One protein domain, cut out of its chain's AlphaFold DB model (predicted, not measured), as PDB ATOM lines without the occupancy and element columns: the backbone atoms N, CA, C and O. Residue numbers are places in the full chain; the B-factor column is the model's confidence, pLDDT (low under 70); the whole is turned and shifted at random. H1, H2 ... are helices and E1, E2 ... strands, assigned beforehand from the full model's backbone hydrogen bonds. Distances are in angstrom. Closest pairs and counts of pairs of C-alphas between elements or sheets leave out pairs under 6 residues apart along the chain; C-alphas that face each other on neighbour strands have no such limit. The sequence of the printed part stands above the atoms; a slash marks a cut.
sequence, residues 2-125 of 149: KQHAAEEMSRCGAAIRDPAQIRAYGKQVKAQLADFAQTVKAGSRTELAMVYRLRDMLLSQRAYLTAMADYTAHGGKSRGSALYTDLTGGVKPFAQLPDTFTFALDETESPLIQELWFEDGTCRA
ATOM      1  N   LYS A   2      22.462  35.247 -28.830       91.38
ATOM      2  CA  LYS A   2      23.749  34.647 -28.413       91.38
ATOM      3  C   LYS A   2      23.737  33.113 -28.363       91.38
ATOM      4  O   LYS A   2      24.624  32.494 -28.931       91.38
ATOM      5  N   GLN A   3      22.731  32.522 -27.718       94.25
ATOM      6  CA  GLN A   3      22.604  31.065 -27.611       94.25
ATOM      7  C   GLN A   3      22.532  30.397 -28.992       94.25
ATOM      8  O   GLN A   3      23.352  29.546 -29.306       94.25
ATOM      9  N   HIS A   4      21.634  30.885 -29.849       94.31
ATOM     10  CA  HIS A   4      21.497  30.410 -31.225       94.31
ATOM     11  C   HIS A   4      22.811  30.502 -32.021       94.31
ATOM     12  O   HIS A   4      23.186  29.556 -32.702       94.31
ATOM     13  N   ALA A   5      23.557  31.604 -31.896       95.25
ATOM     14  CA  ALA A   5      24.847  31.732 -32.569       95.25
ATOM     15  C   ALA A   5      25.889  30.714 -32.061       95.25
ATOM     16  O   ALA A   5      26.697  30.214 -32.840       95.25
ATOM     17  N   ALA A   6      25.882  30.373 -30.770       96.12
ATOM     18  CA  ALA A   6      26.758  29.332 -30.231       96.12
ATOM     19  C   ALA A   6      26.368  27.928 -30.732       96.12
ATOM     20  O   ALA A   6      27.239  27.122 -31.068       96.12
ATOM     21  N   GLU A   7      25.069  27.647 -30.813       97.44
ATOM     22  CA  GLU A   7      24.529  26.378 -31.312       97.44
ATOM     23  C   GLU A   7      24.853  26.162 -32.790       97.44
ATOM     24  O   GLU A   7      25.333  25.092 -33.157       97.44
ATOM     25  N   GLU A   8      24.675  27.180 -33.632       97.44
ATOM     26  CA  GLU A   8      24.978  27.076 -35.062       97.44
ATOM     27  C   GLU A   8      26.477  26.897 -35.326       97.44
ATOM     28  O   GLU A   8      26.870  26.034 -36.112       97.44
ATOM     29  N   MET A   9      27.343  27.612 -34.597       97.00
ATOM     30  CA  MET A   9      28.787  27.371 -34.688       97.00
ATOM     31  C   MET A   9      29.162  25.954 -34.235       97.00
ATOM     32  O   MET A   9      30.033  25.329 -34.838       97.00
ATOM     33  N   SER A  10      28.498  25.422 -33.206       95.88
ATOM     34  CA  SER A  10      28.705  24.034 -32.770       95.88
ATOM     35  C   SER A  10      28.225  23.033 -33.824       95.88
ATOM     36  O   SER A  10      28.869  22.010 -34.033       95.88
ATOM     37  N   ARG A  11      27.127  23.339 -34.522       95.25
ATOM     38  CA  ARG A  11      26.568  22.503 -35.588       95.25
ATOM     39  C   ARG A  11      27.510  22.384 -36.785       95.25
ATOM     40  O   ARG A  11      27.729  21.275 -37.255       95.25
ATOM     41  N   CYS A  12      28.050  23.497 -37.289       95.62
ATOM     42  CA  CYS A  12      28.819  23.487 -38.542       95.62
ATOM     43  C   CYS A  12      30.345  23.560 -38.365       95.62
ATOM     44  O   CYS A  12      31.080  23.258 -39.303       95.62
ATOM     45  N   GLY A  13      30.831  24.012 -37.206       92.00
ATOM     46  CA  GLY A  13      32.240  24.348 -36.970       92.00
ATOM     47  C   GLY A  13      32.957  23.479 -35.934       92.00
ATOM     48  O   GLY A  13      34.127  23.742 -35.647       92.00
ATOM     49  N   ALA A  14      32.286  22.470 -35.368       94.44
ATOM     50  CA  ALA A  14      32.877  21.540 -34.407       94.44
ATOM     51  C   ALA A  14      33.781  20.491 -35.098       94.44
ATOM     52  O   ALA A  14      34.556  20.819 -36.003       94.44
ATOM     53  N   ALA A  15      33.740  19.239 -34.632       95.06
ATOM     54  CA  ALA A  15      34.603  18.163 -35.120       95.06
ATOM     55  C   ALA A  15      34.270  17.753 -36.562       95.06
ATOM     56  O   ALA A  15      35.180  17.590 -37.372       95.06
ATOM     57  N   ILE A  16      32.977  17.627 -36.884       96.25
ATOM     58  CA  ILE A  16      32.514  17.324 -38.238       96.25
ATOM     59  C   ILE A  16      32.059  18.610 -38.919       96.25
ATOM     60  O   ILE A  16      31.248  19.359 -38.376       96.25
ATOM     61  N   ARG A  17      32.613  18.869 -40.097       97.56
ATOM     62  CA  ARG A  17      32.531  20.145 -40.801       97.56
ATOM     63  C   ARG A  17      31.994  19.931 -42.201       97.56
ATOM     64  O   ARG A  17      32.729  19.574 -43.118       97.56
ATOM     65  N   ASP A  18      30.708  20.189 -42.367       96.69
ATOM     66  CA  ASP A  18      30.057  20.171 -43.671       96.69
ATOM     67  C   ASP A  18      30.297  21.517 -44.389       96.69
ATOM     68  O   ASP A  18      29.833  22.563 -43.909       96.69
ATOM     69  N   PRO A  19      30.987  21.532 -45.550       96.50
ATOM     70  CA  PRO A  19      31.275  22.768 -46.276       96.50
ATOM     71  C   PRO A  19      30.024  23.557 -46.687       96.50
ATOM     72  O   PRO A  19      30.063  24.789 -46.751       96.50
ATOM     73  N   ALA A  20      28.906  22.885 -46.975       96.19
ATOM     74  CA  ALA A  20      27.657  23.552 -47.323       96.19
ATOM     75  C   ALA A  20      27.056  24.269 -46.108       96.19
ATOM     76  O   ALA A  20      26.675  25.439 -46.225       96.19
ATOM     77  N   GLN A  21      27.046  23.618 -44.940       97.50
ATOM     78  CA  GLN A  21      26.570  24.223 -43.690       97.50
ATOM     79  C   GLN A  21      27.462  25.389 -43.251       97.50
ATOM     80  O   GLN A  21      26.946  26.452 -42.911       97.50
ATOM     81  N   ILE A  22      28.789  25.249 -43.357       98.19
ATOM     82  CA  ILE A  22      29.747  26.334 -43.083       98.19
ATOM     83  C   ILE A  22      29.446  27.562 -43.949       98.19
ATOM     84  O   ILE A  22      29.349  28.679 -43.437       98.19
ATOM     85  N   ARG A  23      29.264  27.379 -45.265       97.75
ATOM     86  CA  ARG A  23      28.946  28.490 -46.177       97.75
ATOM     87  C   ARG A  23      27.586  29.111 -45.872       97.75
ATOM     88  O   ARG A  23      27.455  30.334 -45.938       97.75
ATOM     89  N   ALA A  24      26.580  28.293 -45.564       98.12
ATOM     90  CA  ALA A  24      25.242  28.767 -45.226       98.12
ATOM     91  C   ALA A  24      25.264  29.618 -43.949       98.12
ATOM     92  O   ALA A  24      24.832  30.773 -43.977       98.12
ATOM     93  N   TYR A  25      25.853  29.103 -42.871       98.38
ATOM     94  CA  TYR A  25      25.948  29.833 -41.613       98.38
ATOM     95  C   TYR A  25      26.860  31.063 -41.729       98.38
ATOM     96  O   TYR A  25      26.519  32.146 -41.258       98.38
ATOM     97  N   GLY A  26      27.960  30.969 -42.482       97.44
ATOM     98  CA  GLY A  26      28.823  32.113 -42.777       97.44
ATOM     99  C   GLY A  26      28.079  33.279 -43.444       97.44
ATOM    100  O   GLY A  26      28.354  34.440 -43.122       97.44
ATOM    101  N   LYS A  27      27.115  33.001 -44.336       97.44
ATOM    102  CA  LYS A  27      26.230  34.029 -44.920       97.44
ATOM    103  C   LYS A  27      25.302  34.641 -43.868       97.44
ATOM    104  O   LYS A  27      25.147  35.860 -43.858       97.44
ATOM    105  N   GLN A  28      24.736  33.829 -42.975       97.50
ATOM    106  CA  GLN A  28      23.874  34.314 -41.893       97.50
ATOM    107  C   GLN A  28      24.632  35.235 -40.932       97.50
ATOM    108  O   GLN A  28      24.172  36.343 -40.672       97.50
ATOM    109  N   VAL A  29      25.826  34.839 -40.479       97.44
ATOM    110  CA  VAL A  29      26.671  35.675 -39.606       97.44
ATOM    111  C   VAL A  29      27.033  36.998 -40.289       97.44
ATOM    112  O   VAL A  29      27.018  38.047 -39.649       97.44
ATOM    113  N   LYS A  30      27.308  36.987 -41.604       96.31
ATOM    114  CA  LYS A  30      27.550  38.223 -42.370       96.31
ATOM    115  C   LYS A  30      26.354  39.172 -42.307       96.31
ATOM    116  O   LYS A  30      26.547  40.357 -42.060       96.31
ATOM    117  N   ALA A  31      25.146  38.656 -42.531       96.19
ATOM    118  CA  ALA A  31      23.922  39.451 -42.471       96.19
ATOM    119  C   ALA A  31      23.672  39.984 -41.050       96.19
ATOM    120  O   ALA A  31      23.454  41.175 -40.868       96.19
ATOM    121  N   GLN A  32      23.833  39.137 -40.029       96.38
ATOM    122  CA  GLN A  32      23.706  39.533 -38.623       96.38
ATOM    123  C   GLN A  32      24.674  40.656 -38.231       96.38
ATOM    124  O   GLN A  32      24.307  41.526 -37.448       96.38
ATOM    125  N   LEU A  33      25.904  40.642 -38.755       96.12
ATOM    126  CA  LEU A  33      26.884  41.704 -38.528       96.12
ATOM    127  C   LEU A  33      26.543  42.992 -39.290       96.12
ATOM    128  O   LEU A  33      26.746  44.075 -38.745       96.12
ATOM    129  N   ALA A  34      26.025  42.885 -40.518       95.56
ATOM    130  CA  ALA A  34      25.607  44.036 -41.319       95.56
ATOM    131  C   ALA A  34      24.422  44.779 -40.678       95.56
ATOM    132  O   ALA A  34      24.445  46.004 -40.587       95.56
ATOM    133  N   ASP A  35      23.451  44.031 -40.147       95.88
ATOM    134  CA  ASP A  35      22.235  44.571 -39.526       95.88
ATOM    135  C   ASP A  35      22.349  44.699 -37.995       95.88
ATOM    136  O   ASP A  35      21.353  44.893 -37.289       95.88
ATOM    137  N   PHE A  36      23.556  44.542 -37.439       95.69
ATOM    138  CA  PHE A  36      23.756  44.400 -35.994       95.69
ATOM    139  C   PHE A  36      23.234  45.608 -35.213       95.69
ATOM    140  O   PHE A  36      22.543  45.460 -34.206       95.69
ATOM    141  N   ALA A  37      23.531  46.817 -35.700       93.31
ATOM    142  CA  ALA A  37      23.136  48.062 -35.047       93.31
ATOM    143  C   ALA A  37      21.611  48.268 -35.044       93.31
ATOM    144  O   ALA A  37      21.074  48.945 -34.164       93.31
ATOM    145  N   GLN A  38      20.904  47.689 -36.012       95.19
ATOM    146  CA  GLN A  38      19.458  47.773 -36.172       95.19
ATOM    147  C   GLN A  38      18.748  46.705 -35.333       95.19
ATOM    148  O   GLN A  38      17.722  47.000 -34.722       95.19
ATOM    149  N   THR A  39      19.314  45.499 -35.261       94.25
ATOM    150  CA  THR A  39      18.655  44.303 -34.708       94.25
ATOM    151  C   THR A  39      19.012  43.996 -33.253       94.25
ATOM    152  O   THR A  39      18.236  43.334 -32.566       94.25
ATOM    153  N   VAL A  40      20.147  44.490 -32.749       95.69
ATOM    154  CA  VAL A  40      20.612  44.235 -31.379       95.69
ATOM    155  C   VAL A  40      20.594  45.526 -30.566       95.69
ATOM    156  O   VAL A  40      21.233  46.513 -30.923       95.69
ATOM    157  N   LYS A  41      19.861  45.520 -29.448       94.19
ATOM    158  CA  LYS A  41      19.678  46.674 -28.554       94.19
ATOM    159  C   LYS A  41      19.985  46.295 -27.106       94.19
ATOM    160  O   LYS A  41      19.938  45.123 -26.744       94.19
ATOM    161  N   ALA A  42      20.274  47.303 -26.289       96.12
ATOM    162  CA  ALA A  42      20.433  47.176 -24.845       96.12
ATOM    163  C   ALA A  42      19.540  48.207 -24.145       96.12
ATOM    164  O   ALA A  42      19.552  49.376 -24.529       96.12
ATOM    165  N   GLY A  43      18.789  47.785 -23.126       95.75
ATOM    166  CA  GLY A  43      18.016  48.660 -22.240       95.75
ATOM    167  C   GLY A  43      18.727  48.958 -20.914       95.75
ATOM    168  O   GLY A  43      18.277  49.802 -20.144       95.75
ATOM    169  N   SER A  44      19.846  48.284 -20.636       96.25
ATOM    170  CA  SER A  44      20.591  48.387 -19.378       96.25
ATOM    171  C   SER A  44      22.105  48.226 -19.566       96.25
ATOM    172  O   SER A  44      22.588  47.742 -20.592       96.25
ATOM    173  N   ARG A  45      22.884  48.586 -18.534       93.31
ATOM    174  CA  ARG A  45      24.352  48.412 -18.524       93.31
ATOM    175  C   ARG A  45      24.771  46.941 -18.639       93.31
ATOM    176  O   ARG A  45      25.750  46.638 -19.315       93.31
ATOM    177  N   THR A  46      24.029  46.030 -18.011       93.44
ATOM    178  CA  THR A  46      24.288  44.584 -18.089       93.44
ATOM    179  C   THR A  46      24.054  44.058 -19.503       93.44
ATOM    180  O   THR A  46      24.881  43.322 -20.037       93.44
ATOM    181  N   GLU A  47      22.960  44.472 -20.144       94.88
ATOM    182  CA  GLU A  47      22.678  44.095 -21.531       94.88
ATOM    183  C   GLU A  47      23.705  44.684 -22.494       94.88
ATOM    184  O   GLU A  47      24.126  43.990 -23.413       94.88
ATOM    185  N   LEU A  48      24.189  45.906 -22.254       95.81
ATOM    186  CA  LEU A  48      25.239  46.509 -23.075       95.81
ATOM    187  C   LEU A  48      26.509  45.642 -23.104       95.81
ATOM    188  O   LEU A  48      27.061  45.393 -24.176       95.81
ATOM    189  N   ALA A  49      26.936  45.104 -21.958       95.06
ATOM    190  CA  ALA A  49      28.060  44.164 -21.906       95.06
ATOM    191  C   ALA A  49      27.787  42.880 -22.717       95.06
ATOM    192  O   ALA A  49      28.688  42.325 -23.348       95.06
ATOM    193  N   MET A  50      26.537  42.412 -22.738       95.25
ATOM    194  CA  MET A  50      26.128  41.246 -23.524       95.25
ATOM    195  C   MET A  50      26.081  41.532 -25.029       95.25
ATOM    196  O   MET A  50      26.437  40.649 -25.810       95.25
ATOM    197  N   VAL A  51      25.707  42.749 -25.435       97.06
ATOM    198  CA  VAL A  51      25.751  43.197 -26.835       97.06
ATOM    199  C   VAL A  51      27.180  43.151 -27.371       97.06
ATOM    200  O   VAL A  51      27.408  42.554 -28.422       97.06
ATOM    201  N   TYR A  52      28.157  43.692 -26.634       95.88
ATOM    202  CA  TYR A  52      29.564  43.632 -27.052       95.88
ATOM    203  C   TYR A  52      30.073  42.193 -27.160       95.88
ATOM    204  O   TYR A  52      30.629  41.815 -28.188       95.88
ATOM    205  N   ARG A  53      29.777  41.344 -26.167       96.31
ATOM    206  CA  ARG A  53      30.137  39.914 -26.209       96.31
ATOM    207  C   ARG A  53      29.537  39.189 -27.412       96.31
ATOM    208  O   ARG A  53      30.187  38.328 -27.996       96.31
ATOM    209  N   LEU A  54      28.289  39.499 -27.764       97.31
ATOM    210  CA  LEU A  54      27.646  38.932 -28.944       97.31
ATOM    211  C   LEU A  54      28.351  39.387 -30.226       97.31
ATOM    212  O   LEU A  54      28.604  38.559 -31.094       97.31
ATOM    213  N   ARG A  55      28.692  40.675 -30.333       96.75
ATOM    214  CA  ARG A  55      29.400  41.216 -31.497       96.75
ATOM    215  C   ARG A  55      30.763  40.552 -31.686       96.75
ATOM    216  O   ARG A  55      31.056  40.103 -32.789       96.75
ATOM    217  N   ASP A  56      31.547  40.429 -30.620       96.19
ATOM    218  CA  ASP A  56      32.872  39.798 -30.669       96.19
ATOM    219  C   ASP A  56      32.782  38.316 -31.046       96.19
ATOM    220  O   ASP A  56      33.572  37.815 -31.849       96.19
ATOM    221  N   MET A  57      31.769  37.617 -30.525       97.38
ATOM    222  CA  MET A  57      31.501  36.227 -30.885       97.38
ATOM    223  C   MET A  57      31.156  36.090 -32.373       97.38
ATOM    224  O   MET A  57      31.741  35.244 -33.043       97.38
ATOM    225  N   LEU A  58      30.272  36.934 -32.912       97.12
ATOM    226  CA  LEU A  58      29.907  36.912 -34.334       97.12
ATOM    227  C   LEU A  58      31.091  37.272 -35.241       97.12
ATOM    228  O   LEU A  58      31.274  36.642 -36.280       97.12
ATOM    229  N   LEU A  59      31.926  38.241 -34.851       96.12
ATOM    230  CA  LEU A  59      33.161  38.576 -35.571       96.12
ATOM    231  C   LEU A  59      34.136  37.392 -35.599       96.12
ATOM    232  O   LEU A  59      34.663  37.043 -36.656       96.12
ATOM    233  N   SER A  60      34.319  36.728 -34.458       95.69
ATOM    234  CA  SER A  60      35.173  35.540 -34.350       95.69
ATOM    235  C   SER A  60      34.635  34.394 -35.208       95.69
ATOM    236  O   SER A  60      35.372  33.794 -35.989       95.69
ATOM    237  N   GLN A  61      33.330  34.127 -35.138       97.19
ATOM    238  CA  GLN A  61      32.667  33.130 -35.980       97.19
ATOM    239  C   GLN A  61      32.826  33.455 -37.465       97.19
ATOM    240  O   GLN A  61      33.149  32.573 -38.255       97.19
ATOM    241  N   ARG A  62      32.664  34.725 -37.857       96.44
ATOM    242  CA  ARG A  62      32.856  35.175 -39.239       96.44
ATOM    243  C   ARG A  62      34.265  34.866 -39.745       96.44
ATOM    244  O   ARG A  62      34.390  34.391 -40.875       96.44
ATOM    245  N   ALA A  63      35.289  35.096 -38.924       95.31
ATOM    246  CA  ALA A  63      36.673  34.773 -39.255       95.31
ATOM    247  C   ALA A  63      36.865  33.262 -39.461       95.31
ATOM    248  O   ALA A  63      37.291  32.846 -40.539       95.31
ATOM    249  N   TYR A  64      36.460  32.436 -38.490       95.50
ATOM    250  CA  TYR A  64      36.595  30.978 -38.584       95.50
ATOM    251  C   TYR A  64      35.825  30.381 -39.764       95.50
ATOM    252  O   TYR A  64      36.385  29.600 -40.526       95.50
ATOM    253  N   LEU A  65      34.561  30.762 -39.959       97.06
ATOM    254  CA  LEU A  65      33.741  30.246 -41.058       97.06
ATOM    255  C   LEU A  65      34.310  30.646 -42.421       97.06
ATOM    256  O   LEU A  65      34.252  29.854 -43.360       97.06
ATOM    257  N   THR A  66      34.885  31.849 -42.532       96.19
ATOM    258  CA  THR A  66      35.566  32.275 -43.762       96.19
ATOM    259  C   THR A  66      36.813  31.433 -44.010       96.19
ATOM    260  O   THR A  66      36.960  30.918 -45.113       96.19
ATOM    261  N   ALA A  67      37.653  31.222 -42.994       94.38
ATOM    262  CA  ALA A  67      38.841  30.374 -43.099       94.38
ATOM    263  C   ALA A  67      38.482  28.933 -43.506       94.38
ATOM    264  O   ALA A  67      39.036  28.395 -44.458       94.38
ATOM    265  N   MET A  68      37.481  28.330 -42.856       95.75
ATOM    266  CA  MET A  68      37.013  26.973 -43.170       95.75
ATOM    267  C   MET A  68      36.448  26.858 -44.596       95.75
ATOM    268  O   MET A  68      36.690  25.862 -45.284       95.75
ATOM    269  N   ALA A  69      35.688  27.861 -45.047       95.69
ATOM    270  CA  ALA A  69      35.152  27.892 -46.403       95.69
ATOM    271  C   ALA A  69      36.265  28.052 -47.446       95.69
ATOM    272  O   ALA A  69      36.260  27.350 -48.452       95.69
ATOM    273  N   ASP A  70      37.225  28.940 -47.192       94.56
ATOM    274  CA  ASP A  70      38.381  29.160 -48.059       94.56
ATOM    275  C   ASP A  70      39.283  27.921 -48.140       94.56
ATOM    276  O   ASP A  70      39.661  27.497 -49.229       94.56
ATOM    277  N   TYR A  71      39.535  27.278 -46.997       92.69
ATOM    278  CA  TYR A  71      40.346  26.068 -46.893       92.69
ATOM    279  C   TYR A  71      39.804  24.954 -47.794       92.69
ATOM    280  O   TYR A  71      40.528  24.385 -48.608       92.69
ATOM    281  N   THR A  72      38.500  24.685 -47.698       92.75
ATOM    282  CA  THR A  72      37.846  23.653 -48.516       92.75
ATOM    283  C   THR A  72      37.735  24.049 -49.988       92.75
ATOM    284  O   THR A  72      37.885  23.193 -50.856       92.75
ATOM    285  N   ALA A  73      37.537  25.335 -50.298       92.69
ATOM    286  CA  ALA A  73      37.517  25.829 -51.677       92.69
ATOM    287  C   ALA A  73      38.865  25.648 -52.398       92.69
ATOM    288  O   ALA A  73      38.890  25.502 -53.618       92.69
ATOM    289  N   HIS A  74      39.968  25.606 -51.647       90.31
ATOM    290  CA  HIS A  74      41.316  25.380 -52.163       90.31
ATOM    291  C   HIS A  74      41.799  23.928 -52.011       90.31
ATOM    292  O   HIS A  74      42.997  23.663 -52.080       90.31
ATOM    293  N   GLY A  75      40.877  22.975 -51.836       89.75
ATOM    294  CA  GLY A  75      41.195  21.543 -51.812       89.75
ATOM    295  C   GLY A  75      41.718  21.027 -50.471       89.75
ATOM    296  O   GLY A  75      42.259  19.923 -50.414       89.75
ATOM    297  N   GLY A  76      41.559  21.799 -49.394       91.00
ATOM    298  CA  GLY A  76      41.892  21.367 -48.044       91.00
ATOM    299  C   GLY A  76      41.111  20.116 -47.625       91.00
ATOM    300  O   GLY A  76      39.887  20.068 -47.746       91.00
ATOM    301  N   LYS A  77      41.832  19.114 -47.112       93.12
ATOM    302  CA  LYS A  77      41.296  17.827 -46.631       93.12
ATOM    303  C   LYS A  77      41.249  17.767 -45.099       93.12
ATOM    304  O   LYS A  77      41.623  18.719 -44.414       93.12
ATOM    305  N   SER A  78      40.773  16.668 -44.525       94.50
ATOM    306  CA  SER A  78      40.672  16.519 -43.067       94.50
ATOM    307  C   SER A  78      42.042  16.391 -42.404       94.50
ATOM    308  O   SER A  78      42.906  15.668 -42.900       94.50
ATOM    309  N   ARG A  79      42.235  17.084 -41.274       91.06
ATOM    310  CA  ARG A  79      43.501  17.127 -40.522       91.06
ATOM    311  C   ARG A  79      43.247  17.111 -39.019       91.06
ATOM    312  O   ARG A  79      42.467  17.918 -38.510       91.06
ATOM    313  N   GLY A  80      43.945  16.229 -38.303       89.69
ATOM    314  CA  GLY A  80      43.787  16.076 -36.856       89.69
ATOM    315  C   GLY A  80      42.324  15.834 -36.471       89.69
ATOM    316  O   GLY A  80      41.665  14.959 -37.024       89.69
ATOM    317  N   SER A  81      41.800  16.632 -35.540       91.31
ATOM    318  CA  SER A  81      40.405  16.547 -35.084       91.31
ATOM    319  C   SER A  81      39.382  17.227 -36.005       91.31
ATOM    320  O   SER A  81      38.185  17.160 -35.725       91.31
ATOM    321  N   ALA A  82      39.815  17.896 -37.080       94.00
ATOM    322  CA  ALA A  82      38.932  18.572 -38.025       94.00
ATOM    323  C   ALA A  82      38.602  17.660 -39.215       94.00
ATOM    324  O   ALA A  82      39.412  17.511 -40.135       94.00
ATOM    325  N   LEU A  83      37.395  17.090 -39.205       96.25
ATOM    326  CA  LEU A  83      36.892  16.211 -40.257       96.25
ATOM    327  C   LEU A  83      35.954  16.986 -41.180       96.25
ATOM    328  O   LEU A  83      34.842  17.346 -40.794       96.25
ATOM    329  N   TYR A  84      36.408  17.258 -42.398       97.25
ATOM    330  CA  TYR A  84      35.607  17.899 -43.434       97.25
ATOM    331  C   TYR A  84      34.853  16.850 -44.241       97.25
ATOM    332  O   TYR A  84      35.460  15.915 -44.763       97.25
ATOM    333  N   THR A  85      33.538  17.028 -44.361       97.62
ATOM    334  CA  THR A  85      32.709  16.143 -45.177       97.62
ATOM    335  C   THR A  85      33.086  16.295 -46.652       97.62
ATOM    336  O   THR A  85      32.966  17.384 -47.215       97.62
ATOM    337  N   ASP A  86      33.501  15.198 -47.279       96.81
ATOM    338  CA  ASP A  86      33.841  15.103 -48.700       96.81
ATOM    339  C   ASP A  86      33.093  13.924 -49.327       96.81
ATOM    340  O   ASP A  86      33.498  12.772 -49.203       96.81
ATOM    341  N   LEU A  87      31.989  14.223 -50.016       95.44
ATOM    342  CA  LEU A  87      31.156  13.222 -50.690       95.44
ATOM    343  C   LEU A  87      31.717  12.783 -52.053       95.44
ATOM    344  O   LEU A  87      31.139  11.911 -52.693       95.44
ATOM    345  N   THR A  88      32.795  13.417 -52.522       92.81
ATOM    346  CA  THR A  88      33.363  13.184 -53.857       92.81
ATOM    347  C   THR A  88      34.617  12.323 -53.817       92.81
ATOM    348  O   THR A  88      34.766  11.435 -54.651       92.81
ATOM    349  N   GLY A  89      35.504  12.572 -52.852       91.81
ATOM    350  CA  GLY A  89      36.776  11.866 -52.696       91.81
ATOM    351  C   GLY A  89      36.963  11.198 -51.335       91.81
ATOM    352  O   GLY A  89      37.990  10.556 -51.118       91.81
ATOM    353  N   GLY A  90      36.010  11.352 -50.413       95.69
ATOM    354  CA  GLY A  90      36.089  10.782 -49.075       95.69
ATOM    355  C   GLY A  90      35.540   9.362 -48.971       95.69
ATOM    356  O   GLY A  90      34.832   8.863 -49.845       95.69
ATOM    357  N   VAL A  91      35.828   8.726 -47.837       96.44
ATOM    358  CA  VAL A  91      35.303   7.405 -47.472       96.44
ATOM    359  C   VAL A  91      34.739   7.478 -46.057       96.44
ATOM    360  O   VAL A  91      35.280   8.166 -45.192       96.44
ATOM    361  N   LYS A  92      33.623   6.788 -45.805       95.94
ATOM    362  CA  LYS A  92      33.089   6.657 -44.445       95.94
ATOM    363  C   LYS A  92      33.864   5.592 -43.672       95.94
ATOM    364  O   LYS A  92      34.110   4.526 -44.232       95.94
ATOM    365  N   PRO A  93      34.122   5.794 -42.369       94.19
ATOM    366  CA  PRO A  93      34.708   4.752 -41.526       94.19
ATOM    367  C   PRO A  93      33.861   3.472 -41.471       94.19
ATOM    368  O   PRO A  93      34.398   2.370 -41.446       94.19
ATOM    369  N   PHE A  94      32.531   3.620 -41.474       95.88
ATOM    370  CA  PHE A  94      31.577   2.512 -41.453       95.88
ATOM    371  C   PHE A  94      30.381   2.828 -42.354       95.88
ATOM    372  O   PHE A  94      29.893   3.961 -42.373       95.88
ATOM    373  N   ALA A  95      29.872   1.826 -43.074       94.56
ATOM    374  CA  ALA A  95      28.794   2.005 -44.052       94.56
ATOM    375  C   ALA A  95      27.467   2.483 -43.430       94.56
ATOM    376  O   ALA A  95      26.690   3.163 -44.095       94.56
ATOM    377  N   GLN A  96      27.220   2.153 -42.157       97.00
ATOM    378  CA  GLN A  96      25.999   2.513 -41.429       97.00
ATOM    379  C   GLN A  96      25.979   3.979 -40.979       97.00
ATOM    380  O   GLN A  96      24.929   4.476 -40.574       97.00
ATOM    381  N   LEU A  97      27.125   4.671 -41.006       96.44
ATOM    382  CA  LEU A  97      27.187   6.068 -40.599       96.44
ATOM    383  C   LEU A  97      26.545   6.988 -41.654       96.44
ATOM    384  O   LEU A  97      26.645   6.724 -42.862       96.44
ATOM    385  N   PRO A  98      25.935   8.108 -41.216       95.81
ATOM    386  CA  PRO A  98      25.476   9.158 -42.119       95.81
ATOM    387  C   PRO A  98      26.586   9.661 -43.049       95.81
ATOM    388  O   PRO A  98      27.761   9.674 -42.682       95.81
ATOM    389  N   ASP A  99      26.206  10.157 -44.227       96.00
ATOM    390  CA  ASP A  99      27.145  10.675 -45.235       96.00
ATOM    391  C   ASP A  99      28.018  11.828 -44.728       96.00
ATOM    392  O   ASP A  99      29.139  12.000 -45.195       96.00
ATOM    393  N   THR A 100      27.558  12.561 -43.712       95.00
ATOM    394  CA  THR A 100      28.331  13.589 -43.000       95.00
ATOM    395  C   THR A 100      29.677  13.077 -42.464       95.00
ATOM    396  O   THR A 100      30.615  13.862 -42.345       95.00
ATOM    397  N   PHE A 101      29.815  11.772 -42.206       96.44
ATOM    398  CA  PHE A 101      31.069  11.141 -41.772       96.44
ATOM    399  C   PHE A 101      31.974  10.677 -42.926       96.44
ATOM    400  O   PHE A 101      32.959   9.988 -42.680       96.44
ATOM    401  N   THR A 102      31.657  11.015 -44.175       97.62
ATOM    402  CA  THR A 102      32.517  10.730 -45.333       97.62
ATOM    403  C   THR A 102      33.618  11.780 -45.396       97.62
ATOM    404  O   THR A 102      33.307  12.960 -45.535       97.62
ATOM    405  N   PHE A 103      34.889  11.393 -45.289       97.06
ATOM    406  CA  PHE A 103      36.006  12.339 -45.349       97.06
ATOM    407  C   PHE A 103      37.249  11.722 -45.997       97.06
ATOM    408  O   PHE A 103      37.396  10.504 -46.057       97.06
ATOM    409  N   ALA A 104      38.153  12.579 -46.470       95.81
ATOM    410  CA  ALA A 104      39.502  12.207 -46.886       95.81
ATOM    411  C   ALA A 104      40.523  12.877 -45.962       95.81
ATOM    412  O   ALA A 104      40.348  14.046 -45.598       95.81
ATOM    413  N   LEU A 105      41.577  12.153 -45.581       93.75
ATOM    414  CA  LEU A 105      42.692  12.704 -44.809       93.75
ATOM    415  C   LEU A 105      43.678  13.431 -45.731       93.75
ATOM    416  O   LEU A 105      43.870  13.056 -46.889       93.75
ATOM    417  N   ASP A 106      44.297  14.489 -45.214       89.94
ATOM    418  CA  ASP A 106      45.499  15.060 -45.816       89.94
ATOM    419  C   ASP A 106      46.726  14.243 -45.389       89.94
ATOM    420  O   ASP A 106      47.202  14.371 -44.264       89.94
ATOM    421  N   GLU A 107      47.240  13.409 -46.290       83.62
ATOM    422  CA  GLU A 107      48.430  12.579 -46.046       83.62
ATOM    423  C   GLU A 107      49.746  13.359 -46.178       83.62
ATOM    424  O   GLU A 107      50.806  12.844 -45.833       83.62
ATOM    425  N   THR A 108      49.708  14.597 -46.685       79.12
ATOM    426  CA  THR A 108      50.930  15.384 -46.917       79.12
ATOM    427  C   THR A 108      51.431  16.095 -45.664       79.12
ATOM    428  O   THR A 108      52.571  16.554 -45.644       79.12
ATOM    429  N   GLU A 109      50.572  16.223 -44.643       65.50
ATOM    430  CA  GLU A 109      50.813  16.945 -43.386       65.50
ATOM    431  C   GLU A 109      51.505  18.313 -43.558       65.50
ATOM    432  O   GLU A 109      52.204  18.783 -42.658       65.50
ATOM    433  N   SER A 110      51.289  18.997 -44.690       70.62
ATOM    434  CA  SER A 110      51.998  20.237 -45.021       70.62
ATOM    435  C   SER A 110      51.909  21.252 -43.869       70.62
ATOM    436  O   SER A 110      50.800  21.544 -43.400       70.62
ATOM    437  N   PRO A 111      53.028  21.831 -43.393       70.62
ATOM    438  CA  PRO A 111      53.036  22.745 -42.248       70.62
ATOM    439  C   PRO A 111      52.449  24.130 -42.579       70.62
ATOM    440  O   PRO A 111      52.639  25.078 -41.821       70.62
ATOM    441  N   LEU A 112      51.772  24.276 -43.722       74.94
ATOM    442  CA  LEU A 112      51.213  25.539 -44.172       74.94
ATOM    443  C   LEU A 112      50.141  26.037 -43.195       74.94
ATOM    444  O   LEU A 112      49.127  25.377 -42.961       74.94
ATOM    445  N   ILE A 113      50.370  27.232 -42.660       81.44
ATOM    446  CA  ILE A 113      49.407  27.958 -41.839       81.44
ATOM    447  C   ILE A 113      48.549  28.806 -42.779       81.44
ATOM    448  O   ILE A 113      49.077  29.594 -43.564       81.44
ATOM    449  N   GLN A 114      47.228  28.643 -42.706       85.69
ATOM    450  CA  GLN A 114      46.299  29.537 -43.389       85.69
ATOM    451  C   GLN A 114      46.211  30.851 -42.609       85.69
ATOM    452  O   GLN A 114      45.878  30.856 -41.422       85.69
ATOM    453  N   GLU A 115      46.483  31.962 -43.284       89.56
ATOM    454  CA  GLU A 115      46.326  33.301 -42.722       89.56
ATOM    455  C   GLU A 115      44.992  33.916 -43.149       89.56
ATOM    456  O   GLU A 115      44.446  33.611 -44.209       89.56
ATOM    457  N   LEU A 116      44.453  34.797 -42.310       90.88
ATOM    458  CA  LEU A 116      43.237  35.545 -42.597       90.88
ATOM    459  C   LEU A 116      43.312  36.899 -41.902       90.88
ATOM    460  O   LEU A 116      43.715  36.982 -40.743       90.88
ATOM    461  N   TRP A 117      42.876  37.953 -42.586       90.62
ATOM    462  CA  TRP A 117      42.745  39.284 -42.002       90.62
ATOM    463  C   TRP A 117      41.320  39.807 -42.135       90.62
ATOM    464  O   TRP A 117      40.550  39.393 -43.005       90.62
ATOM    465  N   PHE A 118      40.956  40.706 -41.226       87.88
ATOM    466  CA  PHE A 118      39.668  41.383 -41.230       87.88
ATOM    467  C   PHE A 118      39.883  42.870 -41.480       87.88
ATOM    468  O   PHE A 118      40.561  43.539 -40.705       87.88
ATOM    469  N   GLU A 119      39.293  43.370 -42.555       89.25
ATOM    470  CA  GLU A 119      39.436  44.749 -43.009       89.25
ATOM    471  C   GLU A 119      38.101  45.214 -43.594       89.25
ATOM    472  O   GLU A 119      37.461  44.476 -44.346       89.25
ATOM    473  N   ASP A 120      37.648  46.408 -43.205       86.44
ATOM    474  CA  ASP A 120      36.416  47.036 -43.706       86.44
ATOM    475  C   ASP A 120      35.187  46.110 -43.701       86.44
ATOM    476  O   ASP A 120      34.456  45.965 -44.683       86.44
ATOM    477  N   GLY A 121      34.964  45.407 -42.586       83.00
ATOM    478  CA  GLY A 121      33.821  44.496 -42.448       83.00
ATOM    479  C   GLY A 121      33.967  43.171 -43.208       83.00
ATOM    480  O   GLY A 121      33.030  42.368 -43.236       83.00
ATOM    481  N   THR A 122      35.127  42.918 -43.819       87.12
ATOM    482  CA  THR A 122      35.367  41.781 -44.707       87.12
ATOM    483  C   THR A 122      36.543  40.939 -44.225       87.12
ATOM    484  O   THR A 122      37.641  41.433 -44.003       87.12
ATOM    485  N   CYS A 123      36.318  39.630 -44.100       91.25
ATOM    486  CA  CYS A 123      37.393  38.658 -43.925       91.25
ATOM    487  C   CYS A 123      38.030  38.343 -45.282       91.25
ATOM    488  O   CYS A 123      37.309  38.047 -46.239       91.25
ATOM    489  N   ARG A 124      39.359  38.373 -45.355       89.00
ATOM    490  CA  ARG A 124      40.153  38.088 -46.552       89.00
ATOM    491  C   ARG A 124      41.168  36.991 -46.233       89.00
ATOM    492  O   ARG A 124      41.834  37.065 -45.205       89.00
ATOM    493  N   ALA A 125      41.266  35.996 -47.108       82.88
ATOM    494  CA  ALA A 125      42.295  34.961 -47.069       82.88
ATOM    495  C   ALA A 125      43.228  35.143 -48.285       82.88
ATOM    496  O   ALA A 125      42.743  35.523 -49.360       82.88
TER     497      ALA A 125
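Overview. This is residues 2 to 125 of the 149 residues of an uncharacterized protein of Gemmiger formicilis (UniProt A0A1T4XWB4). Three helices, H1, H2 and H4, make an up-and-down bundle, with the long H4 running out past the other two at one end, where the short H3 lies in the turn from H2 to H4. At the opposite end, the long unnamed stretch of residues 74 to 116 makes a large loop past the end of H4 and then comes back to a small hairpin, E1 and E2, which packs on H4 on the side away from H1. The 124 printed residues hold four named helices and two named strands, in the order H1 H2 H3 H4 E1 E2; the sheet, E1 - E2, is antiparallel and the class is mostly helix. The whole is only just loose, close to compact, with a radius of gyration of the C-alphas of 16.7 A, and elongated, with spans of 52 by 33 by 20 A.

Along the chain. H1, residues 2 to 13, begins at C-alpha 2 at (23.749, 34.647, -28.413) and is 15.9 A long. H2, residues 19 to 34, is 22.6 A long. H3 follows with residues 36 to 39. H4, residues 45 to 73, is 42.2 A long and ends at C-alpha 73 at (37.517, 25.829, -51.677). E1 is residues 117 to 119, and E2, residues 122 to 124, ends at C-alpha 124 at (40.153, 38.088, -46.552).

Arrangement. H1, H2 and H4 form a bundle, up and down, each running against the one before it. H1 and H2 are a helical hairpin: residues 8 to 13 of H1 touch residues 21 to 25 of H2, opposite ways at a shallow tilt of 29 degrees, and the closest C-alphas, of Cys 12 and Ile 22, are 5.4 A apart. H2 and H4 touch, opposite ways at a tilt of 38 degrees, only just steep; their closest C-alphas, of Gly 26 and Leu 65, are 5.5 A apart. Residues 54 to 65 of H4 touch H1, the same way at a shallow tilt of 14 degrees, closest at the C-alphas of Lys 2 and Leu 54, 5.8 A. The helix packing is only just mostly aligned, with 2 of these 3 pairs at a shallow tilt. H3 is close to H2 but not clearly touching it, with the closest C-alphas, of Gln 32 and Thr 39, 8.0 A apart. The closest C-alphas of H4 and E2, of Ala 63 and Cys 123, are 6.1 A apart. E1 and E2 are an antiparallel hairpin, with N 117 and O 124 at 3.0 A and N 124 and O 117 at 2.8 A, within hydrogen-bond range. Residues 16 to 17 pair with residues 83 to 84, parallel. In H1, H2 and H4 every O i to N i+4 pair is within hydrogen-bond range; H3 is too short for such a pair.

Size, cuts and confidence. The two C-alphas farthest apart, of Ser 44 and Ala 95, are 53.2 A apart. The printed part has no cut. The link from H4 to E1, 43 residues, is long; the others are tight. The mean pLDDT of the printed part is 93.5, and residue 109 alone is under 70.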